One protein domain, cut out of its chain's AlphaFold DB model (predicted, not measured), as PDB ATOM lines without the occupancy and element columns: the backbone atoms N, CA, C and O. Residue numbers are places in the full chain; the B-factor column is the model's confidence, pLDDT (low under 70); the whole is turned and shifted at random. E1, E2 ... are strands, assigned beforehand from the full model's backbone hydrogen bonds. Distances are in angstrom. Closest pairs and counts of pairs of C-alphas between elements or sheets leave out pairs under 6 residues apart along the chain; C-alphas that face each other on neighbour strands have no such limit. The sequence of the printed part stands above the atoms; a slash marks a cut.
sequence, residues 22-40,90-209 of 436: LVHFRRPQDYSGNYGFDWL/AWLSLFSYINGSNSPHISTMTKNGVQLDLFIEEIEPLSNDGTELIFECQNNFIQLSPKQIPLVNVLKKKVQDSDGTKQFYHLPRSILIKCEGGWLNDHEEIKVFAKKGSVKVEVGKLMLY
ATOM      1  N   LEU A  22     -16.694 -38.693 -35.743       97.06
ATOM      2  CA  LEU A  22     -15.623 -38.102 -34.934       97.06
ATOM      3  C   LEU A  22     -14.330 -38.033 -35.740       97.06
ATOM      4  O   LEU A  22     -14.044 -38.922 -36.539       97.06
ATOM      5  N   VAL A  23     -13.534 -36.993 -35.511       97.62
ATOM      6  CA  VAL A  23     -12.191 -36.846 -36.084       97.62
ATOM      7  C   VAL A  23     -11.165 -37.114 -34.992       97.62
ATOM      8  O   VAL A  23     -11.181 -36.465 -33.949       97.62
ATOM      9  N   HIS A  24     -10.231 -38.022 -35.253       97.50
ATOM     10  CA  HIS A  24      -9.146 -38.378 -34.345       97.50
ATOM     11  C   HIS A  24      -7.793 -38.149 -35.013       97.50
ATOM     12  O   HIS A  24      -7.540 -38.649 -36.107       97.50
ATOM     13  N   PHE A  25      -6.897 -37.437 -34.335       97.94
ATOM     14  CA  PHE A  25      -5.507 -37.311 -34.771       97.94
ATOM     15  C   PHE A  25      -4.712 -38.539 -34.340       97.94
ATOM     16  O   PHE A  25      -4.869 -39.018 -33.211       97.94
ATOM     17  N   ARG A  26      -3.832 -39.033 -35.211       95.75
ATOM     18  CA  ARG A  26      -2.895 -40.121 -34.903       95.75
ATOM     19  C   ARG A  26      -1.515 -39.821 -35.482       95.75
ATOM     20  O   ARG A  26      -1.384 -39.138 -36.492       95.75
ATOM     21  N   ARG A  27      -0.478 -40.353 -34.840       94.56
ATOM     22  CA  ARG A  27       0.878 -40.378 -35.401       94.56
ATOM     23  C   ARG A  27       0.929 -41.290 -36.642       94.56
ATOM     24  O   ARG A  27       0.235 -42.310 -36.646       94.56
ATOM     25  N   PRO A  28       1.751 -40.971 -37.657       93.00
ATOM     26  CA  PRO A  28       1.942 -41.833 -38.816       93.00
ATOM     27  C   PRO A  28       2.643 -43.142 -38.427       93.00
ATOM     28  O   PRO A  28       3.307 -43.234 -37.392       93.00
ATOM     29  N   GLN A  29       2.508 -44.166 -39.273       88.69
ATOM     30  CA  GLN A  29       3.036 -45.511 -39.008       88.69
ATOM     31  C   GLN A  29       4.561 -45.546 -38.807       88.69
ATOM     32  O   GLN A  29       5.059 -46.383 -38.057       88.69
ATOM     33  N   ASP A  30       5.294 -44.647 -39.463       88.31
ATOM     34  CA  ASP A  30       6.751 -44.519 -39.387       88.31
ATOM     35  C   ASP A  30       7.222 -43.499 -38.341       88.31
ATOM     36  O   ASP A  30       8.391 -43.107 -38.340       88.31
ATOM     37  N   TYR A  31       6.331 -43.055 -37.449       91.44
ATOM     38  CA  TYR A  31       6.729 -42.261 -36.294       91.44
ATOM     39  C   TYR A  31       7.886 -42.948 -35.562       91.44
ATOM     40  O   TYR A  31       7.859 -44.154 -35.346       91.44
ATOM     41  N   SER A  32       8.889 -42.171 -35.161       86.38
ATOM     42  CA  SER A  32      10.115 -42.702 -34.558       86.38
ATOM     43  C   SER A  32      10.349 -42.239 -33.124       86.38
ATOM     44  O   SER A  32      11.260 -42.756 -32.492       86.38
ATOM     45  N   GLY A  33       9.534 -41.320 -32.590       88.25
ATOM     46  CA  GLY A  33       9.715 -40.728 -31.256       88.25
ATOM     47  C   GLY A  33      10.227 -39.286 -31.264       88.25
ATOM     48  O   GLY A  33      10.293 -38.663 -30.218       88.25
ATOM     49  N   ASN A  34      10.561 -38.722 -32.425       88.62
ATOM     50  CA  ASN A  34      11.211 -37.412 -32.576       88.62
ATOM     51  C   ASN A  34      10.398 -36.181 -32.099       88.62
ATOM     52  O   ASN A  34      10.928 -35.070 -32.090       88.62
ATOM     53  N   TYR A  35       9.139 -36.364 -31.714       95.31
ATOM     54  CA  TYR A  35       8.240 -35.393 -31.078       95.31
ATOM     55  C   TYR A  35       7.300 -36.160 -30.144       95.31
ATOM     56  O   TYR A  35       7.185 -37.368 -30.298       95.31
ATOM     57  N   GLY A  36       6.622 -35.519 -29.192       97.25
ATOM     58  CA  GLY A  36       5.735 -36.250 -28.275       97.25
ATOM     59  C   GLY A  36       4.349 -36.434 -28.861       97.25
ATOM     60  O   GLY A  36       3.755 -35.471 -29.339       97.25
ATOM     61  N   PHE A  37       3.815 -37.651 -28.820       98.06
ATOM     62  CA  PHE A  37       2.437 -37.917 -29.215       98.06
ATOM     63  C   PHE A  37       1.813 -39.011 -28.351       98.06
ATOM     64  O   PHE A  37       2.340 -40.123 -28.297       98.06
ATOM     65  N   ASP A  38       0.677 -38.716 -27.726       98.06
ATOM     66  CA  ASP A  38      -0.047 -39.656 -26.870       98.06
ATOM     67  C   ASP A  38      -1.565 -39.532 -27.067       98.06
ATOM     68  O   ASP A  38      -2.083 -38.458 -27.369       98.06
ATOM     69  N   TRP A  39      -2.289 -40.639 -26.929       97.12
ATOM     70  CA  TRP A  39      -3.750 -40.673 -26.966       97.12
ATOM     71  C   TRP A  39      -4.274 -41.888 -26.205       97.12
ATOM     72  O   TRP A  39      -3.612 -42.927 -26.135       97.12
ATOM     73  N   LEU A  40      -5.499 -41.781 -25.688       96.06
ATOM     74  CA  LEU A  40      -6.170 -42.907 -25.052       96.06
ATOM     75  C   LEU A  40      -6.498 -43.965 -26.106       96.06
ATOM     76  O   LEU A  40      -7.305 -43.723 -27.005       96.06
ATOM     77  N   ALA A  90      -6.138 -36.434 -28.533       98.50
ATOM     78  CA  ALA A  90      -4.714 -36.735 -28.505       98.50
ATOM     79  C   ALA A  90      -3.926 -35.518 -27.988       98.50
ATOM     80  O   ALA A  90      -4.412 -34.383 -28.025       98.50
ATOM     81  N   TRP A  91      -2.695 -35.761 -27.558       98.75
ATOM     82  CA  TRP A  91      -1.727 -34.760 -27.138       98.75
ATOM     83  C   TRP A  91      -0.532 -34.768 -28.079       98.75
ATOM     84  O   TRP A  91       0.026 -35.825 -28.369       98.75
ATOM     85  N   LEU A  92      -0.128 -33.582 -28.525       98.69
ATOM     86  CA  LEU A  92       1.061 -33.354 -29.333       98.69
ATOM     87  C   LEU A  92       2.010 -32.410 -28.595       98.69
ATOM     88  O   LEU A  92       1.633 -31.313 -28.196       98.69
ATOM     89  N   SER A  93       3.262 -32.822 -28.472       97.81
ATOM     90  CA  SER A  93       4.361 -32.034 -27.930       97.81
ATOM     91  C   SER A  93       5.375 -31.784 -29.043       97.81
ATOM     92  O   SER A  93       5.874 -32.720 -29.671       97.81
ATOM     93  N   LEU A  94       5.648 -30.509 -29.323       95.56
ATOM     94  CA  LEU A  94       6.588 -30.077 -30.351       95.56
ATOM     95  C   LEU A  94       7.437 -28.910 -29.852       95.56
ATOM     96  O   LEU A  94       6.975 -28.076 -29.075       95.56
ATOM     97  N   PHE A  95       8.672 -28.822 -30.333       94.31
ATOM     98  CA  PHE A  95       9.519 -27.673 -30.053       94.31
ATOM     99  C   PHE A  95       9.123 -26.468 -30.904       94.31
ATOM    100  O   PHE A  95       8.763 -26.604 -32.079       94.31
ATOM    101  N   SER A  96       9.279 -25.288 -30.314       93.44
ATOM    102  CA  SER A  96       9.229 -24.014 -31.016       93.44
ATOM    103  C   SER A  96      10.451 -23.792 -31.896       93.44
ATOM    104  O   SER A  96      11.577 -24.152 -31.531       93.44
ATOM    105  N   TYR A  97      10.228 -23.133 -33.032       92.69
ATOM    106  CA  TYR A  97      11.276 -22.670 -33.933       92.69
ATOM    107  C   TYR A  97      11.150 -21.164 -34.208       92.69
ATOM    108  O   TYR A  97      10.089 -20.679 -34.594       92.69
ATOM    109  N   ILE A  98      12.244 -20.418 -34.046       91.50
ATOM    110  CA  ILE A  98      12.355 -19.029 -34.513       91.50
ATOM    111  C   ILE A  98      13.683 -18.911 -35.248       91.50
ATOM    112  O   ILE A  98      14.734 -19.258 -34.703       91.50
ATOM    113  N   ASN A  99      13.631 -18.446 -36.494       89.62
ATOM    114  CA  ASN A  99      14.818 -18.325 -37.330       89.62
ATOM    115  C   ASN A  99      15.861 -17.396 -36.682       89.62
ATOM    116  O   ASN A  99      15.522 -16.299 -36.243       89.62
ATOM    117  N   GLY A 100      17.119 -17.839 -36.622       84.62
ATOM    118  CA  GLY A 100      18.236 -17.053 -36.082       84.62
ATOM    119  C   GLY A 100      18.242 -16.840 -34.563       84.62
ATOM    120  O   GLY A 100      19.089 -16.100 -34.071       84.62
ATOM    121  N   SER A 101      17.332 -17.462 -33.805       85.69
ATOM    122  CA  SER A 101      17.296 -17.309 -32.350       85.69
ATOM    123  C   SER A 101      18.084 -18.403 -31.629       85.69
ATOM    124  O   SER A 101      17.953 -19.586 -31.938       85.69
ATOM    125  N   ASN A 102      18.849 -17.996 -30.613       80.06
ATOM    126  CA  ASN A 102      19.618 -18.878 -29.726       80.06
ATOM    127  C   ASN A 102      18.922 -19.117 -28.374       80.06
ATOM    128  O   ASN A 102      19.561 -19.550 -27.418       80.06
ATOM    129  N   SER A 103      17.627 -18.799 -28.262       81.25
ATOM    130  CA  SER A 103      16.879 -19.004 -27.017       81.25
ATOM    131  C   SER A 103      16.903 -20.481 -26.586       81.25
ATOM    132  O   SER A 103      16.707 -21.368 -27.426       81.25
ATOM    133  N   PRO A 104      17.059 -20.779 -25.279       72.12
ATOM    134  CA  PRO A 104      16.999 -22.152 -24.769       72.12
ATOM    135  C   PRO A 104      15.644 -22.825 -25.050       72.12
ATOM    136  O   PRO A 104      15.574 -24.050 -25.154       72.12
ATOM    137  N   HIS A 105      14.592 -22.034 -25.283       72.31
ATOM    138  CA  HIS A 105      13.238 -22.481 -25.623       72.31
ATOM    139  C   HIS A 105      13.070 -22.913 -27.094       72.31
ATOM    140  O   HIS A 105      11.983 -23.321 -27.496       72.31
ATOM    141  N   ILE A 106      14.124 -22.860 -27.919       81.38
ATOM    142  CA  ILE A 106      14.019 -23.044 -29.378       81.38
ATOM    143  C   ILE A 106      14.887 -24.182 -29.870       81.38
ATOM    144  O   ILE A 106      16.089 -24.210 -29.596       81.38
ATOM    145  N   SER A 107      14.290 -25.126 -30.596       82.62
ATOM    146  CA  SER A 107      14.972 -26.314 -31.112       82.62
ATOM    147  C   SER A 107      14.748 -26.469 -32.605       82.62
ATOM    148  O   SER A 107      13.662 -26.229 -33.125       82.62
ATOM    149  N   THR A 108      15.757 -26.981 -33.303       85.25
ATOM    150  CA  THR A 108      15.627 -27.341 -34.719       85.25
ATOM    151  C   THR A 108      14.958 -28.702 -34.936       85.25
ATOM    152  O   THR A 108      14.648 -29.040 -36.077       85.25
ATOM    153  N   MET A 109      14.703 -29.471 -33.868       85.50
ATOM    154  CA  MET A 109      14.171 -30.843 -33.931       85.50
ATOM    155  C   MET A 109      12.832 -30.954 -34.657       85.50
ATOM    156  O   MET A 109      12.646 -31.866 -35.458       85.50
ATOM    157  N   THR A 110      11.927 -30.003 -34.432       91.06
ATOM    158  CA  THR A 110      10.609 -29.952 -35.083       91.06
ATOM    159  C   THR A 110      10.450 -28.716 -35.967       91.06
ATOM    160  O   THR A 110       9.327 -28.302 -36.239       91.06
ATOM    161  N   LYS A 111      11.553 -28.136 -36.472       92.50
ATOM    162  CA  LYS A 111      11.515 -26.920 -37.317       92.50
ATOM    163  C   LYS A 111      10.633 -27.076 -38.561       92.50
ATOM    164  O   LYS A 111       9.992 -26.135 -39.008       92.50
ATOM    165  N   ASN A 112      10.594 -28.286 -39.118       94.06
ATOM    166  CA  ASN A 112       9.813 -28.593 -40.313       94.06
ATOM    167  C   ASN A 112       8.348 -28.917 -39.987       94.06
ATOM    168  O   ASN A 112       7.569 -29.143 -40.909       94.06
ATOM    169  N   GLY A 113       7.969 -28.915 -38.708       95.19
ATOM    170  CA  GLY A 113       6.679 -29.382 -38.224       95.19
ATOM    171  C   GLY A 113       6.578 -30.893 -38.134       95.19
ATOM    172  O   GLY A 113       7.543 -31.629 -38.349       95.19
ATOM    173  N   VAL A 114       5.369 -31.338 -37.817       96.81
ATOM    174  CA  VAL A 114       4.998 -32.748 -37.735       96.81
ATOM    175  C   VAL A 114       3.776 -32.994 -38.604       96.81
ATOM    176  O   VAL A 114       2.844 -32.189 -38.626       96.81
ATOM    177  N   GLN A 115       3.794 -34.098 -39.342       97.31
ATOM    178  CA  GLN A 115       2.638 -34.551 -40.105       97.31
ATOM    179  C   GLN A 115       1.883 -35.594 -39.294       97.31
ATOM    180  O   GLN A 115       2.487 -36.558 -38.821       97.31
ATOM    181  N   LEU A 116       0.575 -35.398 -39.155       97.88
ATOM    182  CA  LEU A 116      -0.318 -36.331 -38.481       97.88
ATOM    183  C   LEU A 116      -1.310 -36.950 -39.462       97.88
ATOM    184  O   LEU A 116      -1.670 -36.364 -40.487       97.88
ATOM    185  N   ASP A 117      -1.752 -38.145 -39.105       96.44
ATOM    186  CA  ASP A 117      -2.838 -38.854 -39.755       96.44
ATOM    187  C   ASP A 117      -4.174 -38.418 -39.145       96.44
ATOM    188  O   ASP A 117      -4.262 -38.080 -37.958       96.44
ATOM    189  N   LEU A 118      -5.232 -38.505 -39.948       96.44
ATOM    190  CA  LEU A 118      -6.608 -38.347 -39.493       96.44
ATOM    191  C   LEU A 118      -7.346 -39.676 -39.609       96.44
ATOM    192  O   LEU A 118      -7.278 -40.361 -40.633       96.44
ATOM    193  N   PHE A 119      -8.063 -40.015 -38.545       95.50
ATOM    194  CA  PHE A 119      -8.946 -41.168 -38.451       95.50
ATOM    195  C   PHE A 119     -10.366 -40.662 -38.227       95.50
ATOM    196  O   PHE A 119     -10.629 -39.975 -37.240       95.50
ATOM    197  N   ILE A 120     -11.272 -40.978 -39.148       95.81
ATOM    198  CA  ILE A 120     -12.672 -40.551 -39.079       95.81
ATOM    199  C   ILE A 120     -13.523 -41.721 -38.627       95.81
ATOM    200  O   ILE A 120     -13.715 -42.664 -39.392       95.81
ATOM    201  N   GLU A 121     -14.013 -41.657 -37.395       94.50
ATOM    202  CA  GLU A 121     -14.922 -42.649 -36.828       94.50
ATOM    203  C   GLU A 121     -16.332 -42.408 -37.366       94.50
ATOM    204  O   GLU A 121     -16.957 -41.381 -37.083       94.50
ATOM    205  N   GLU A 122     -16.821 -43.350 -38.162       91.31
ATOM    206  CA  GLU A 122     -18.156 -43.289 -38.749       91.31
ATOM    207  C   GLU A 122     -19.214 -43.609 -37.677       91.31
ATOM    208  O   GLU A 122     -19.274 -44.733 -37.184       91.31
ATOM    209  N   ILE A 123     -20.054 -42.627 -37.309       91.75
ATOM    210  CA  ILE A 123     -21.239 -42.855 -36.453       91.75
ATOM    211  C   ILE A 123     -22.477 -43.067 -37.330       91.75
ATOM    212  O   ILE A 123     -23.305 -43.934 -37.057       91.75
ATOM    213  N   GLU A 124     -22.604 -42.271 -38.388       91.75
ATOM    214  CA  GLU A 124     -23.600 -42.426 -39.445       91.75
ATOM    215  C   GLU A 124     -22.882 -42.594 -40.791       91.75
ATOM    216  O   GLU A 124     -21.836 -41.969 -40.974       91.75
ATOM    217  N   PRO A 125     -23.436 -43.362 -41.751       90.31
ATOM    218  CA  PRO A 125     -22.820 -43.549 -43.060       90.31
ATOM    219  C   PRO A 125     -22.448 -42.221 -43.723       90.31
ATOM    220  O   PRO A 125     -23.309 -41.350 -43.919       90.31
ATOM    221  N   LEU A 126     -21.167 -42.081 -44.064       91.19
ATOM    222  CA  LEU A 126     -20.632 -40.889 -44.711       91.19
ATOM    223  C   LEU A 126     -20.690 -41.028 -46.232       91.19
ATOM    224  O   LEU A 126     -20.474 -42.099 -46.796       91.19
ATOM    225  N   SER A 127     -20.960 -39.919 -46.909       88.81
ATOM    226  CA  SER A 127     -20.959 -39.827 -48.365       88.81
ATOM    227  C   SER A 127     -20.335 -38.508 -48.806       88.81
ATOM    228  O   SER A 127     -20.105 -37.608 -47.999       88.81
ATOM    229  N   ASN A 128     -20.040 -38.389 -50.101       89.19
ATOM    230  CA  ASN A 128     -19.677 -37.099 -50.666       89.19
ATOM    231  C   ASN A 128     -20.912 -36.189 -50.686       89.19
ATOM    232  O   ASN A 128     -21.761 -36.312 -51.566       89.19
ATOM    233  N   ASP A 129     -21.014 -35.303 -49.702       89.38
ATOM    234  CA  ASP A 129     -22.162 -34.414 -49.521       89.38
ATOM    235  C   ASP A 129     -21.767 -32.932 -49.392       89.38
ATOM    236  O   ASP A 129     -22.570 -32.111 -48.944       89.38
ATOM    237  N   GLY A 130     -20.528 -32.600 -49.769       91.50
ATOM    238  CA  GLY A 130     -19.975 -31.249 -49.672       91.50
ATOM    239  C   GLY A 130     -19.525 -30.832 -48.267       91.50
ATOM    240  O   GLY A 130     -19.168 -29.672 -48.084       91.50
ATOM    241  N   THR A 131     -19.525 -31.735 -47.278       95.69
ATOM    242  CA  THR A 131     -18.976 -31.436 -45.945       95.69
ATOM    243  C   THR A 131     -17.471 -31.153 -46.013       95.69
ATOM    244  O   THR A 131     -16.708 -31.890 -46.643       95.69
ATOM    245  N   GLU A 132     -17.026 -30.118 -45.305       96.88
ATOM    246  CA  GLU A 132     -15.617 -29.755 -45.138       96.88
ATOM    247  C   GLU A 132     -15.175 -29.932 -43.683       96.88
ATOM    248  O   GLU A 132     -15.924 -29.631 -42.752       96.88
ATOM    249  N   LEU A 133     -13.942 -30.390 -43.485       97.88
ATOM    250  CA  LEU A 133     -13.245 -30.342 -42.203       97.88
ATOM    251  C   LEU A 133     -12.439 -29.048 -42.139       97.88
ATOM    252  O   LEU A 133     -11.650 -28.787 -43.043       97.88
ATOM    253  N   ILE A 134     -12.613 -28.259 -41.083       98.44
ATOM    254  CA  ILE A 134     -11.920 -26.986 -40.859       98.44
ATOM    255  C   ILE A 134     -11.099 -27.096 -39.580       98.44
ATOM    256  O   ILE A 134     -11.630 -27.480 -38.537       98.44
ATOM    257  N   PHE A 135      -9.821 -26.736 -39.663       98.50
ATOM    258  CA  PHE A 135      -8.877 -26.771 -38.553       98.50
ATOM    259  C   PHE A 135      -8.624 -25.354 -38.042       98.50
ATOM    260  O   PHE A 135      -8.187 -24.483 -38.796       98.50
ATOM    261  N   GLU A 136      -8.883 -25.124 -36.757       98.12
ATOM    262  CA  GLU A 136      -8.761 -23.804 -36.138       98.12
ATOM    263  C   GLU A 136      -7.883 -23.865 -34.887       98.12
ATOM    264  O   GLU A 136      -8.101 -24.687 -33.999       98.12
ATOM    265  N   CYS A 137      -6.904 -22.964 -34.814       97.50
ATOM    266  CA  CYS A 137      -6.103 -22.692 -33.626       97.50
ATOM    267  C   CYS A 137      -6.030 -21.174 -33.444       97.50
ATOM    268  O   CYS A 137      -5.823 -20.449 -34.417       97.50
ATOM    269  N   GLN A 138      -6.238 -20.695 -32.219       95.69
ATOM    270  CA  GLN A 138      -6.216 -19.260 -31.913       95.69
ATOM    271  C   GLN A 138      -4.793 -18.724 -31.716       95.69
ATOM    272  O   GLN A 138      -4.578 -17.517 -31.791       95.69
ATOM    273  N   ASN A 139      -3.826 -19.606 -31.457       97.19
ATOM    274  CA  ASN A 139      -2.450 -19.209 -31.211       97.19
ATOM    275  C   ASN A 139      -1.728 -18.898 -32.534       97.19
ATOM    276  O   ASN A 139      -1.586 -19.768 -33.394       97.19
ATOM    277  N   ASN A 140      -1.232 -17.666 -32.676       96.50
ATOM    278  CA  ASN A 140      -0.603 -17.175 -33.909       96.50
ATOM    279  C   ASN A 140       0.727 -17.863 -34.258       96.50
ATOM    280  O   ASN A 140       1.171 -17.770 -35.401       96.50
ATOM    281  N   PHE A 141       1.362 -18.552 -33.308       97.19
ATOM    282  CA  PHE A 141       2.589 -19.310 -33.566       97.19
ATOM    283  C   PHE A 141       2.309 -20.699 -34.138       97.19
ATOM    284  O   PHE A 141       3.234 -21.376 -34.587       97.19
ATOM    285  N   ILE A 142       1.049 -21.144 -34.139       98.12
ATOM    286  CA  ILE A 142       0.664 -22.434 -34.699       98.12
ATOM    287  C   ILE A 142       0.268 -22.277 -36.161       98.12
ATOM    288  O   ILE A 142      -0.753 -21.681 -36.503       98.12
ATOM    289  N   GLN A 143       1.066 -22.879 -37.039       97.75
ATOM    290  CA  GLN A 143       0.762 -22.953 -38.463       97.75
ATOM    291  C   GLN A 143       0.180 -24.322 -38.804       97.75
ATOM    292  O   GLN A 143       0.775 -25.359 -38.501       97.75
ATOM    293  N   LEU A 144      -0.970 -24.303 -39.477       98.19
ATOM    294  CA  LEU A 144      -1.693 -25.486 -39.933       98.19
ATOM    295  C   LEU A 144      -1.710 -25.516 -41.456       98.19
ATOM    296  O   LEU A 144      -2.088 -24.531 -42.096       98.19
ATOM    297  N   SER A 145      -1.331 -26.652 -42.034       97.81
ATOM    298  CA  SER A 145      -1.404 -26.867 -43.475       97.81
ATOM    299  C   SER A 145      -1.893 -28.284 -43.787       97.81
ATOM    300  O   SER A 145      -1.184 -29.237 -43.465       97.81
ATOM    301  N   PRO A 146      -3.051 -28.451 -44.448       97.81
ATOM    302  CA  PRO A 146      -3.996 -27.412 -44.865       97.81
ATOM    303  C   PRO A 146      -4.858 -26.900 -43.692       97.81
ATOM    304  O   PRO A 146      -4.941 -27.533 -42.642       97.81
ATOM    305  N   LYS A 147      -5.548 -25.767 -43.887       97.56
ATOM    306  CA  LYS A 147      -6.558 -25.253 -42.933       97.56
ATOM    307  C   LYS A 147      -7.940 -25.887 -43.102       97.56
ATOM    308  O   LYS A 147      -8.758 -25.823 -42.189       97.56
ATOM    309  N   GLN A 148      -8.195 -26.505 -44.253       97.31
ATOM    310  CA  GLN A 148      -9.428 -27.232 -44.518       97.31
ATOM    311  C   GLN A 148      -9.189 -28.437 -45.426       97.31
ATOM    312  O   GLN A 148      -8.284 -28.423 -46.262       97.31
ATOM    313  N   ILE A 149     -10.011 -29.470 -45.270       96.75
ATOM    314  CA  ILE A 149      -9.999 -30.681 -46.093       96.75
ATOM    315  C   ILE A 149     -11.449 -31.042 -46.434       96.75
ATOM    316  O   ILE A 149     -12.233 -31.291 -45.518       96.75
ATOM    317  N   PRO A 150     -11.831 -31.133 -47.719       95.44
ATOM    318  CA  PRO A 150     -13.114 -31.713 -48.110       95.44
ATOM    319  C   PRO A 150     -13.254 -33.144 -47.573       95.44
ATOM    320  O   PRO A 150     -12.364 -33.967 -47.802       95.44
ATOM    321  N   LEU A 151     -14.364 -33.474 -46.902       93.69
ATOM    322  CA  LEU A 151     -14.564 -34.785 -46.266       93.69
ATOM    323  C   LEU A 151     -14.421 -35.934 -47.273       93.69
ATOM    324  O   LEU A 151     -13.832 -36.964 -46.952       93.69
ATOM    325  N   VAL A 152     -14.861 -35.729 -48.519       90.69
ATOM    326  CA  VAL A 152     -14.720 -36.698 -49.619       90.69
ATOM    327  C   VAL A 152     -13.275 -37.168 -49.833       90.69
ATOM    328  O   VAL A 152     -13.053 -38.324 -50.187       90.69
ATOM    329  N   ASN A 153     -12.276 -36.324 -49.552       87.75
ATOM    330  CA  ASN A 153     -10.869 -36.704 -49.690       87.75
ATOM    331  C   ASN A 153     -10.455 -37.784 -48.684       87.75
ATOM    332  O   ASN A 153      -9.491 -38.507 -48.941       87.75
ATOM    333  N   VAL A 154     -11.186 -37.894 -47.574       84.12
ATOM    334  CA  VAL A 154     -10.969 -38.875 -46.510       84.12
ATOM    335  C   VAL A 154     -11.694 -40.195 -46.799       84.12
ATOM    336  O   VAL A 154     -11.197 -41.255 -46.424       84.12
ATOM    337  N   LEU A 155     -12.821 -40.167 -47.522       86.50
ATOM    338  CA  LEU A 155     -13.713 -41.316 -47.764       86.50
ATOM    339  C   LEU A 155     -13.179 -42.327 -48.803       86.50
ATOM    340  O   LEU A 155     -13.917 -42.805 -49.661       86.50
ATOM    341  N   LYS A 156     -11.882 -42.644 -48.760       83.44
ATOM    342  CA  LYS A 156     -11.207 -43.505 -49.750       83.44
ATOM    343  C   LYS A 156     -10.944 -44.914 -49.241       83.44
ATOM    344  O   LYS A 156     -11.140 -45.882 -49.967       83.44
ATOM    345  N   LYS A 157     -10.459 -45.030 -48.003       83.88
ATOM    346  CA  LYS A 157     -10.018 -46.299 -47.421       83.88
ATOM    347  C   LYS A 157     -10.536 -46.430 -45.999       83.88
ATOM    348  O   LYS A 157     -10.181 -45.628 -45.137       83.88
ATOM    349  N   LYS A 158     -11.324 -47.479 -45.767       88.25
ATOM    350  CA  LYS A 158     -11.693 -47.910 -44.423       88.25
ATOM    351  C   LYS A 158     -10.594 -48.790 -43.832       88.25
ATOM    352  O   LYS A 158     -10.030 -49.643 -44.517       88.25
ATOM    353  N   VAL A 159     -10.306 -48.575 -42.561       88.19
ATOM    354  CA  VAL A 159      -9.467 -49.423 -41.717       88.19
ATOM    355  C   VAL A 159     -10.265 -49.788 -40.474       88.19
ATOM    356  O   VAL A 159     -11.128 -49.029 -40.032       88.19
ATOM    357  N   GLN A 160     -10.008 -50.971 -39.934       82.94
ATOM    358  CA  GLN A 160     -10.613 -51.403 -38.680       82.94
ATOM    359  C   GLN A 160      -9.695 -51.067 -37.511       82.94
ATOM    360  O   GLN A 160      -8.473 -50.999 -37.673       82.94
ATOM    361  N   ASP A 161     -10.296 -50.875 -36.341       74.44
ATOM    362  CA  ASP A 161      -9.546 -50.878 -35.088       74.44
ATOM    363  C   ASP A 161      -8.895 -52.246 -34.815       74.44
ATOM    364  O   ASP A 161      -9.236 -53.261 -35.428       74.44
ATOM    365  N   SER A 162      -7.993 -52.281 -33.838       65.31
ATOM    366  CA  SER A 162      -7.316 -53.463 -33.310       65.31
ATOM    367  C   SER A 162      -8.256 -54.596 -32.887       65.31
ATOM    368  O   SER A 162      -7.816 -55.746 -32.862       65.31
ATOM    369  N   ASP A 163      -9.513 -54.299 -32.553       65.94
ATOM    370  CA  ASP A 163     -10.527 -55.273 -32.140       65.94
ATOM    371  C   ASP A 163     -11.648 -55.506 -33.163       65.94
ATOM    372  O   ASP A 163     -12.521 -56.347 -32.938       65.94
ATOM    373  N   GLY A 164     -11.604 -54.797 -34.294       68.44
ATOM    374  CA  GLY A 164     -12.576 -54.904 -35.379       68.44
ATOM    375  C   GLY A 164     -13.933 -54.246 -35.112       68.44
ATOM    376  O   GLY A 164     -14.799 -54.310 -35.984       68.44
ATOM    377  N   THR A 165     -14.147 -53.618 -33.950       74.19
ATOM    378  CA  THR A 165     -15.466 -53.080 -33.562       74.19
ATOM    379  C   THR A 165     -15.761 -51.721 -34.187       74.19
ATOM    380  O   THR A 165     -16.909 -51.441 -34.537       74.19
ATOM    381  N   LYS A 166     -14.731 -50.891 -34.375       81.75
ATOM    382  CA  LYS A 166     -14.840 -49.579 -35.019       81.75
ATOM    383  C   LYS A 166     -14.262 -49.602 -36.425       81.75
ATOM    384  O   LYS A 166     -13.244 -50.242 -36.699       81.75
ATOM    385  N   GLN A 167     -14.915 -48.858 -37.314       87.12
ATOM    386  CA  GLN A 167     -14.415 -48.568 -38.651       87.12
ATOM    387  C   GLN A 167     -14.016 -47.103 -38.735       87.12
ATOM    388  O   GLN A 167     -14.788 -46.209 -38.382       87.12
ATOM    389  N   PHE A 168     -12.819 -46.874 -39.258       92.12
ATOM    390  CA  PHE A 168     -12.296 -45.546 -39.497       92.12
ATOM    391  C   PHE A 168     -12.020 -45.349 -40.975       92.12
ATOM    392  O   PHE A 168     -11.483 -46.241 -41.628       92.12
ATOM    393  N   TYR A 169     -12.288 -44.159 -41.493       94.38
ATOM    394  CA  TYR A 169     -11.585 -43.718 -42.691       94.38
ATOM    395  C   TYR A 169     -10.211 -43.191 -42.290       94.38
ATOM    396  O   TYR A 169     -10.109 -42.359 -41.388       94.38
ATOM    397  N   HIS A 170      -9.161 -43.680 -42.944       93.38
ATOM    398  CA  HIS A 170      -7.782 -43.285 -42.657       93.38
ATOM    399  C   HIS A 170      -7.249 -42.374 -43.756       93.38
ATOM    400  O   HIS A 170      -7.169 -42.777 -44.920       93.38
ATOM    401  N   LEU A 171      -6.850 -41.162 -43.373       94.25
ATOM    402  CA  LEU A 171      -6.158 -40.227 -44.247       94.25
ATOM    403  C   LEU A 171      -4.733 -39.969 -43.724       94.25
ATOM    404  O   LEU A 171      -4.553 -39.153 -42.810       94.25
ATOM    405  N   PRO A 172      -3.718 -40.646 -44.290       94.19
ATOM    406  CA  PRO A 172      -2.345 -40.532 -43.819       94.19
ATOM    407  C   PRO A 172      -1.742 -39.157 -44.130       94.19
ATOM    408  O   PRO A 172      -1.986 -38.607 -45.205       94.19
ATOM    409  N   ARG A 173      -0.923 -38.635 -43.207       94.88
ATOM    410  CA  ARG A 173      -0.133 -37.394 -43.325       94.88
ATOM    411  C   ARG A 173      -0.933 -36.208 -43.867       94.88
ATOM    412  O   ARG A 173      -0.485 -35.487 -44.756       94.88
ATOM    413  N   SER A 174      -2.139 -36.034 -43.347       94.50
ATOM    414  CA  SER A 174      -3.125 -35.096 -43.882       94.50
ATOM    415  C   SER A 174      -2.993 -33.685 -43.351       94.50
ATOM    416  O   SER A 174      -3.495 -32.765 -43.990       94.50
ATOM    417  N   ILE A 175      -2.331 -33.503 -42.211       97.31
ATOM    418  CA  ILE A 175      -2.152 -32.191 -41.602       97.31
ATOM    419  C   ILE A 175      -0.727 -32.019 -41.095       97.31
ATOM    420  O   ILE A 175      -0.208 -32.844 -40.344       97.31
ATOM    421  N   LEU A 176      -0.098 -30.932 -41.526       98.44
ATOM    422  CA  LEU A 176       1.178 -30.440 -41.039       98.44
ATOM    423  C   LEU A 176       0.928 -29.388 -39.961       98.44
ATOM    424  O   LEU A 176       0.201 -28.420 -40.196       98.44
ATOM    425  N   ILE A 177       1.570 -29.568 -38.810       98.50
ATOM    426  CA  ILE A 177       1.501 -28.654 -37.668       98.50
ATOM    427  C   ILE A 177       2.912 -28.158 -37.358       98.50
ATOM    428  O   ILE A 177       3.827 -28.965 -37.176       98.50
ATOM    429  N   LYS A 178       3.089 -26.838 -37.275       97.75
ATOM    430  CA  LYS A 178       4.339 -26.189 -36.850       97.75
ATOM    431  C   LYS A 178       4.077 -25.231 -35.695       97.75
ATOM    432  O   LYS A 178       3.034 -24.589 -35.677       97.75
ATOM    433  N   CYS A 179       5.051 -25.096 -34.798       96.50
ATOM    434  CA  CYS A 179       5.138 -23.984 -33.853       96.50
ATOM    435  C   CYS A 179       6.307 -23.096 -34.291       96.50
ATOM    436  O   CYS A 179       7.471 -23.454 -34.098       96.50
ATOM    437  N   GLU A 180       5.996 -21.989 -34.959       94.44
ATOM    438  CA  GLU A 180       6.974 -21.113 -35.598       94.44
ATOM    439  C   GLU A 180       6.709 -19.644 -35.254       94.44
ATOM    440  O   GLU A 180       5.566 -19.192 -35.232       94.44
ATOM    441  N   GLY A 181       7.777 -18.893 -34.988       93.06
ATOM    442  CA  GLY A 181       7.710 -17.466 -34.655       93.06
ATOM    443  C   GLY A 181       7.500 -17.158 -33.167       93.06
ATOM    444  O   GLY A 181       7.549 -15.992 -32.791       93.06
ATOM    445  N   GLY A 182       7.331 -18.176 -32.319       94.12
ATOM    446  CA  GLY A 182       7.167 -18.027 -30.872       94.12
ATOM    447  C   GLY A 182       7.000 -19.364 -30.149       94.12
ATOM    448  O   GLY A 182       7.356 -20.418 -30.682       94.12
ATOM    449  N   TRP A 183       6.464 -19.324 -28.929       95.00
ATOM    450  CA  TRP A 183       6.213 -20.487 -28.070       95.00
ATOM    451  C   TRP A 183       4.861 -20.401 -27.362       95.00
ATOM    452  O   TRP A 183       4.201 -19.362 -27.342       95.00
ATOM    453  N   LEU A 184       4.440 -21.529 -26.804       96.12
ATOM    454  CA  LEU A 184       3.173 -21.734 -26.124       96.12
ATOM    455  C   LEU A 184       3.404 -21.665 -24.611       96.12
ATOM    456  O   LEU A 184       3.982 -22.591 -24.045       96.12
ATOM    457  N   ASN A 185       2.962 -20.575 -23.976       94.94
ATOM    458  CA  ASN A 185       3.012 -20.405 -22.513       94.94
ATOM    459  C   ASN A 185       2.031 -21.336 -21.785       94.94
ATOM    460  O   ASN A 185       2.300 -21.811 -20.687       94.94
ATOM    461  N   ASP A 186       0.918 -21.645 -22.443       96.31
ATOM    462  CA  ASP A 186      -0.110 -22.552 -21.955       96.31
ATOM    463  C   ASP A 186      -0.319 -23.699 -22.938       96.31
ATOM    464  O   ASP A 186       0.143 -23.669 -24.082       96.31
ATOM    465  N   HIS A 187      -1.039 -24.728 -22.495       97.88
ATOM    466  CA  HIS A 187      -1.573 -25.711 -23.428       97.88
ATOM    467  C   HIS A 187      -2.484 -25.014 -24.441       97.88
ATOM    468  O   HIS A 187      -3.221 -24.086 -24.097       97.88
ATOM    469  N   GLU A 188      -2.456 -25.477 -25.684       98.06
ATOM    470  CA  GLU A 188      -3.319 -24.966 -26.747       98.06
ATOM    471  C   GLU A 188      -4.147 -26.078 -27.371       98.06
ATOM    472  O   GLU A 188      -3.965 -27.259 -27.085       98.06
ATOM    473  N   GLU A 189      -5.096 -25.694 -28.215       98.00
ATOM    474  CA  GLU A 189      -5.976 -26.626 -28.902       98.00
ATOM    475  C   GLU A 189      -6.036 -26.322 -30.398       98.00
ATOM    476  O   GLU A 189      -6.080 -25.166 -30.824       98.00
ATOM    477  N   ILE A 190      -6.063 -27.386 -31.195       98.69
ATOM    478  CA  ILE A 190      -6.508 -27.345 -32.585       98.69
ATOM    479  C   ILE A 190      -7.886 -27.992 -32.609       98.69
ATOM    480  O   ILE A 190      -8.022 -29.194 -32.364       98.69
ATOM    481  N   LYS A 191      -8.910 -27.189 -32.890       98.62
ATOM    482  CA  LYS A 191     -10.292 -27.648 -33.039       98.62
ATOM    483  C   LYS A 191     -10.533 -28.109 -34.465       98.62
ATOM    484  O   LYS A 191     -10.035 -27.493 -35.408       98.62
ATOM    485  N   VAL A 192     -11.333 -29.159 -34.614       98.50
ATOM    486  CA  VAL A 192     -11.789 -29.643 -35.916       98.50
ATOM    487  C   VAL A 192     -13.290 -29.476 -36.007       98.50
ATOM    488  O   VAL A 192     -14.042 -30.070 -35.234       98.50
ATOM    489  N   PHE A 193     -13.724 -28.698 -36.987       98.44
ATOM    490  CA  PHE A 193     -15.132 -28.491 -37.268       98.44
ATOM    491  C   PHE A 193     -15.538 -29.179 -38.562       98.44
ATOM    492  O   PHE A 193     -14.866 -29.029 -39.578       98.44
ATOM    493  N   ALA A 194     -16.670 -29.871 -38.539       97.56
ATOM    494  CA  ALA A 194     -17.392 -30.247 -39.740       97.56
ATOM    495  C   ALA A 194     -18.294 -29.079 -40.141       97.56
ATOM    496  O   ALA A 194     -19.084 -28.598 -39.320       97.56
ATOM    497  N   LYS A 195     -18.180 -28.614 -41.384       96.62
ATOM    498  CA  LYS A 195     -19.005 -27.538 -41.931       96.62
ATOM    499  C   LYS A 195     -19.752 -28.012 -43.168       96.62
ATOM    500  O   LYS A 195     -19.151 -28.577 -44.077       96.62
ATOM    501  N   LYS A 196     -21.052 -27.725 -43.215       93.31
ATOM    502  CA  LYS A 196     -21.897 -27.906 -44.397       93.31
ATOM    503  C   LYS A 196     -22.921 -26.781 -44.458       93.31
ATOM    504  O   LYS A 196     -23.749 -26.625 -43.560       93.31
ATOM    505  N   GLY A 197     -22.829 -25.957 -45.501       88.81
ATOM    506  CA  GLY A 197     -23.592 -24.712 -45.581       88.81
ATOM    507  C   GLY A 197     -23.308 -23.803 -44.378       88.81
ATOM    508  O   GLY A 197     -22.153 -23.477 -44.094       88.81
ATOM    509  N   SER A 198     -24.364 -23.407 -43.664       88.50
ATOM    510  CA  SER A 198     -24.285 -22.585 -42.448       88.50
ATOM    511  C   SER A 198     -24.037 -23.384 -41.164       88.50
ATOM    512  O   SER A 198     -23.731 -22.788 -40.132       88.50
ATOM    513  N   VAL A 199     -24.156 -24.716 -41.197       92.50
ATOM    514  CA  VAL A 199     -23.991 -25.556 -40.007       92.50
ATOM    515  C   VAL A 199     -22.511 -25.856 -39.801       92.50
ATOM    516  O   VAL A 199     -21.828 -26.310 -40.721       92.50
ATOM    517  N   LYS A 200     -22.026 -25.614 -38.582       95.38
ATOM    518  CA  LYS A 200     -20.655 -25.884 -38.139       95.38
ATOM    519  C   LYS A 200     -20.708 -26.596 -36.785       95.38
ATOM    520  O   LYS A 200     -21.288 -26.063 -35.844       95.38
ATOM    521  N   VAL A 201     -20.124 -27.788 -36.689       96.19
ATOM    522  CA  VAL A 201     -20.113 -28.615 -35.468       96.19
ATOM    523  C   VAL A 201     -18.685 -29.036 -35.157       96.19
ATOM    524  O   VAL A 201     -17.970 -29.463 -36.058       96.19
ATOM    525  N   GLU A 202     -18.253 -28.909 -33.901       97.94
ATOM    526  CA  GLU A 202     -16.948 -29.419 -33.464       97.94
ATOM    527  C   GLU A 202     -17.009 -30.949 -33.385       97.94
ATOM    528  O   GLU A 202     -17.838 -31.504 -32.664       97.94
ATOM    529  N   VAL A 203     -16.162 -31.626 -34.158       98.12
ATOM    530  CA  VAL A 203     -16.163 -33.091 -34.344       98.12
ATOM    531  C   VAL A 203     -14.859 -33.748 -33.895       98.12
ATOM    532  O   VAL A 203     -14.747 -34.971 -33.898       98.12
ATOM    533  N   GLY A 204     -13.861 -32.958 -33.506       98.38
ATOM    534  CA  GLY A 204     -12.603 -33.470 -32.985       98.38
ATOM    535  C   GLY A 204     -11.685 -32.370 -32.481       98.38
ATOM    536  O   GLY A 204     -11.932 -31.181 -32.693       98.38
ATOM    537  N   LYS A 205     -10.613 -32.782 -31.806       98.12
ATOM    538  CA  LYS A 205      -9.648 -31.883 -31.177       98.12
ATOM    539  C   LYS A 205      -8.280 -32.543 -31.017       98.12
ATOM    540  O   LYS A 205      -8.183 -33.741 -30.755       98.12
ATOM    541  N   LEU A 206      -7.231 -31.733 -31.113       98.81
ATOM    542  CA  LEU A 206      -5.870 -32.068 -30.700       98.81
ATOM    543  C   LEU A 206      -5.408 -31.075 -29.632       98.81
ATOM    544  O   LEU A 206      -5.516 -29.866 -29.837       98.81
ATOM    545  N   MET A 207      -4.872 -31.582 -28.524       98.81
ATOM    546  CA  MET A 207      -4.205 -30.760 -27.520       98.81
ATOM    547  C   MET A 207      -2.736 -30.566 -27.892       98.81
ATOM    548  O   MET A 207      -2.049 -31.515 -28.274       98.81
ATOM    549  N   LEU A 208      -2.250 -29.337 -27.756       98.69
ATOM    550  CA  LEU A 208      -0.850 -28.970 -27.912       98.69
ATOM    551  C   LEU A 208      -0.240 -28.741 -26.532       98.69
ATOM    552  O   LEU A 208      -0.713 -27.916 -25.747       98.69
ATOM    553  N   TYR A 209       0.813 -29.490 -26.230       98.31
ATOM    554  CA  TYR A 209       1.564 -29.356 -24.993       98.31
ATOM    555  C   TYR A 209       2.340 -28.029 -24.992       98.31
ATOM    556  O   TYR A 209       2.902 -27.642 -26.017       98.31
TER     557      TYR A 209
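Overview. This is residues 22 to 40 and 90 to 209 of the 436 residues of an uncharacterized protein of Acinetobacter bereziniae (UniProt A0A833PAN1). Two strongly twisted sheets curl towards each other and make a flattened, incompletely closed barrel: E11, E10, E5 and E7 form one wall, E1, E4 and E9 the other. E1 comes beside E11 along one seam, E6 runs on from the second sheet into E7 of the first, E2 and E3 extend the first sheet past E11, and the loop of residues 94 to 113 reaches out to one end. The printed part has 139 residues with eleven named strands, E1 to E11 in that order along the chain, and no named helix; the class is all strand, though under half of the residues, 68, are in named elements. The first sheet runs E2, E3, E11, E10, E5, E7 and is mixed; the second is branched, with antiparallel pairs. The whole is compact, with a radius of gyration of the C-alphas of 15.8 A and spans of 51 by 37 by 22 A.

Arrangement. Start with E1, residues 22 to 26, an edge strand antiparallel to E4, residues 114 to 122, at 148 degrees; look for N 24 and O 119, 2.8 A apart. Then compare E1 with E11, residues 199 to 208: their closest C-alphas, those of Val 23 and Gly 204, are 4.6 A apart. Next comes E2, residues 36 to 38, an edge strand antiparallel to E3, residues 90 to 93, with N 36 and O 93 at 2.9 A. E3 is parallel to E11, with N 92 and O 207 at 2.8 A, and E11 bends by 53 degrees at residue 204. Return to E4: E1 lies on one side of it and E9, residues 167 to 179, on the other side, antiparallel, with N 118 and O 171 at 3.0 A. E5, residues 132 to 136, is antiparallel to E10, residues 188 to 196, with N 134 and O 193 at 2.8 A, and to E7, residues 148 to 150, with N 133 and O 149 at 2.8 A. E6, residues 142 to 145, is antiparallel to E9, with N 143 and O 178 at 2.9 A, and runs on into E7 across a break of 2 residues, at 27 degrees. E8, residues 158 to 160, forms a hairpin with E9, with N 159 and O 168 at 2.8 A. E9 bends by 59 degrees at residue 172, and its pairing is staggered: E8 pairs over residues 167 to 169, E4 over 168 to 177 and E6 over 176 to 179. E10 and E11 form a hairpin, with N 192 and O 204 at 2.9 A. E5 and E9 are apart; E7 and E9 are only just apart, at 8.5 A.

Along the chain. Find C-alpha 22 at (-15.623, -38.102, -34.934), where E1 begins; it runs 12.9 A to C-alpha 26. E2 spans 6.9 A, E3 10.2 A and E4 25.5 A. E5 spans 12.8 A, E6 10.0 A, and E7 and E8 6.8 A each. E9, the longest strand, starts at C-alpha 167, (-14.415, -48.568, -38.651), and covers 31.8 A. E10 covers 25.8 A, and E11 covers 26.3 A, ending at C-alpha 208, (-0.850, -28.970, -27.912).

Size, cuts and confidence. The two C-alphas farthest apart, those of Asn 102 and Pro 125, are 50.9 A from each other. Residues 41 to 89 are not printed; C-alphas 40 and 90 are 7.2 A apart across the cut. Of the links that are printed whole, E3 to E4 is long, with 20 residues. The mean pLDDT of the printed part is 92.6; look for low confidence, under 70, at residues 162 to 164.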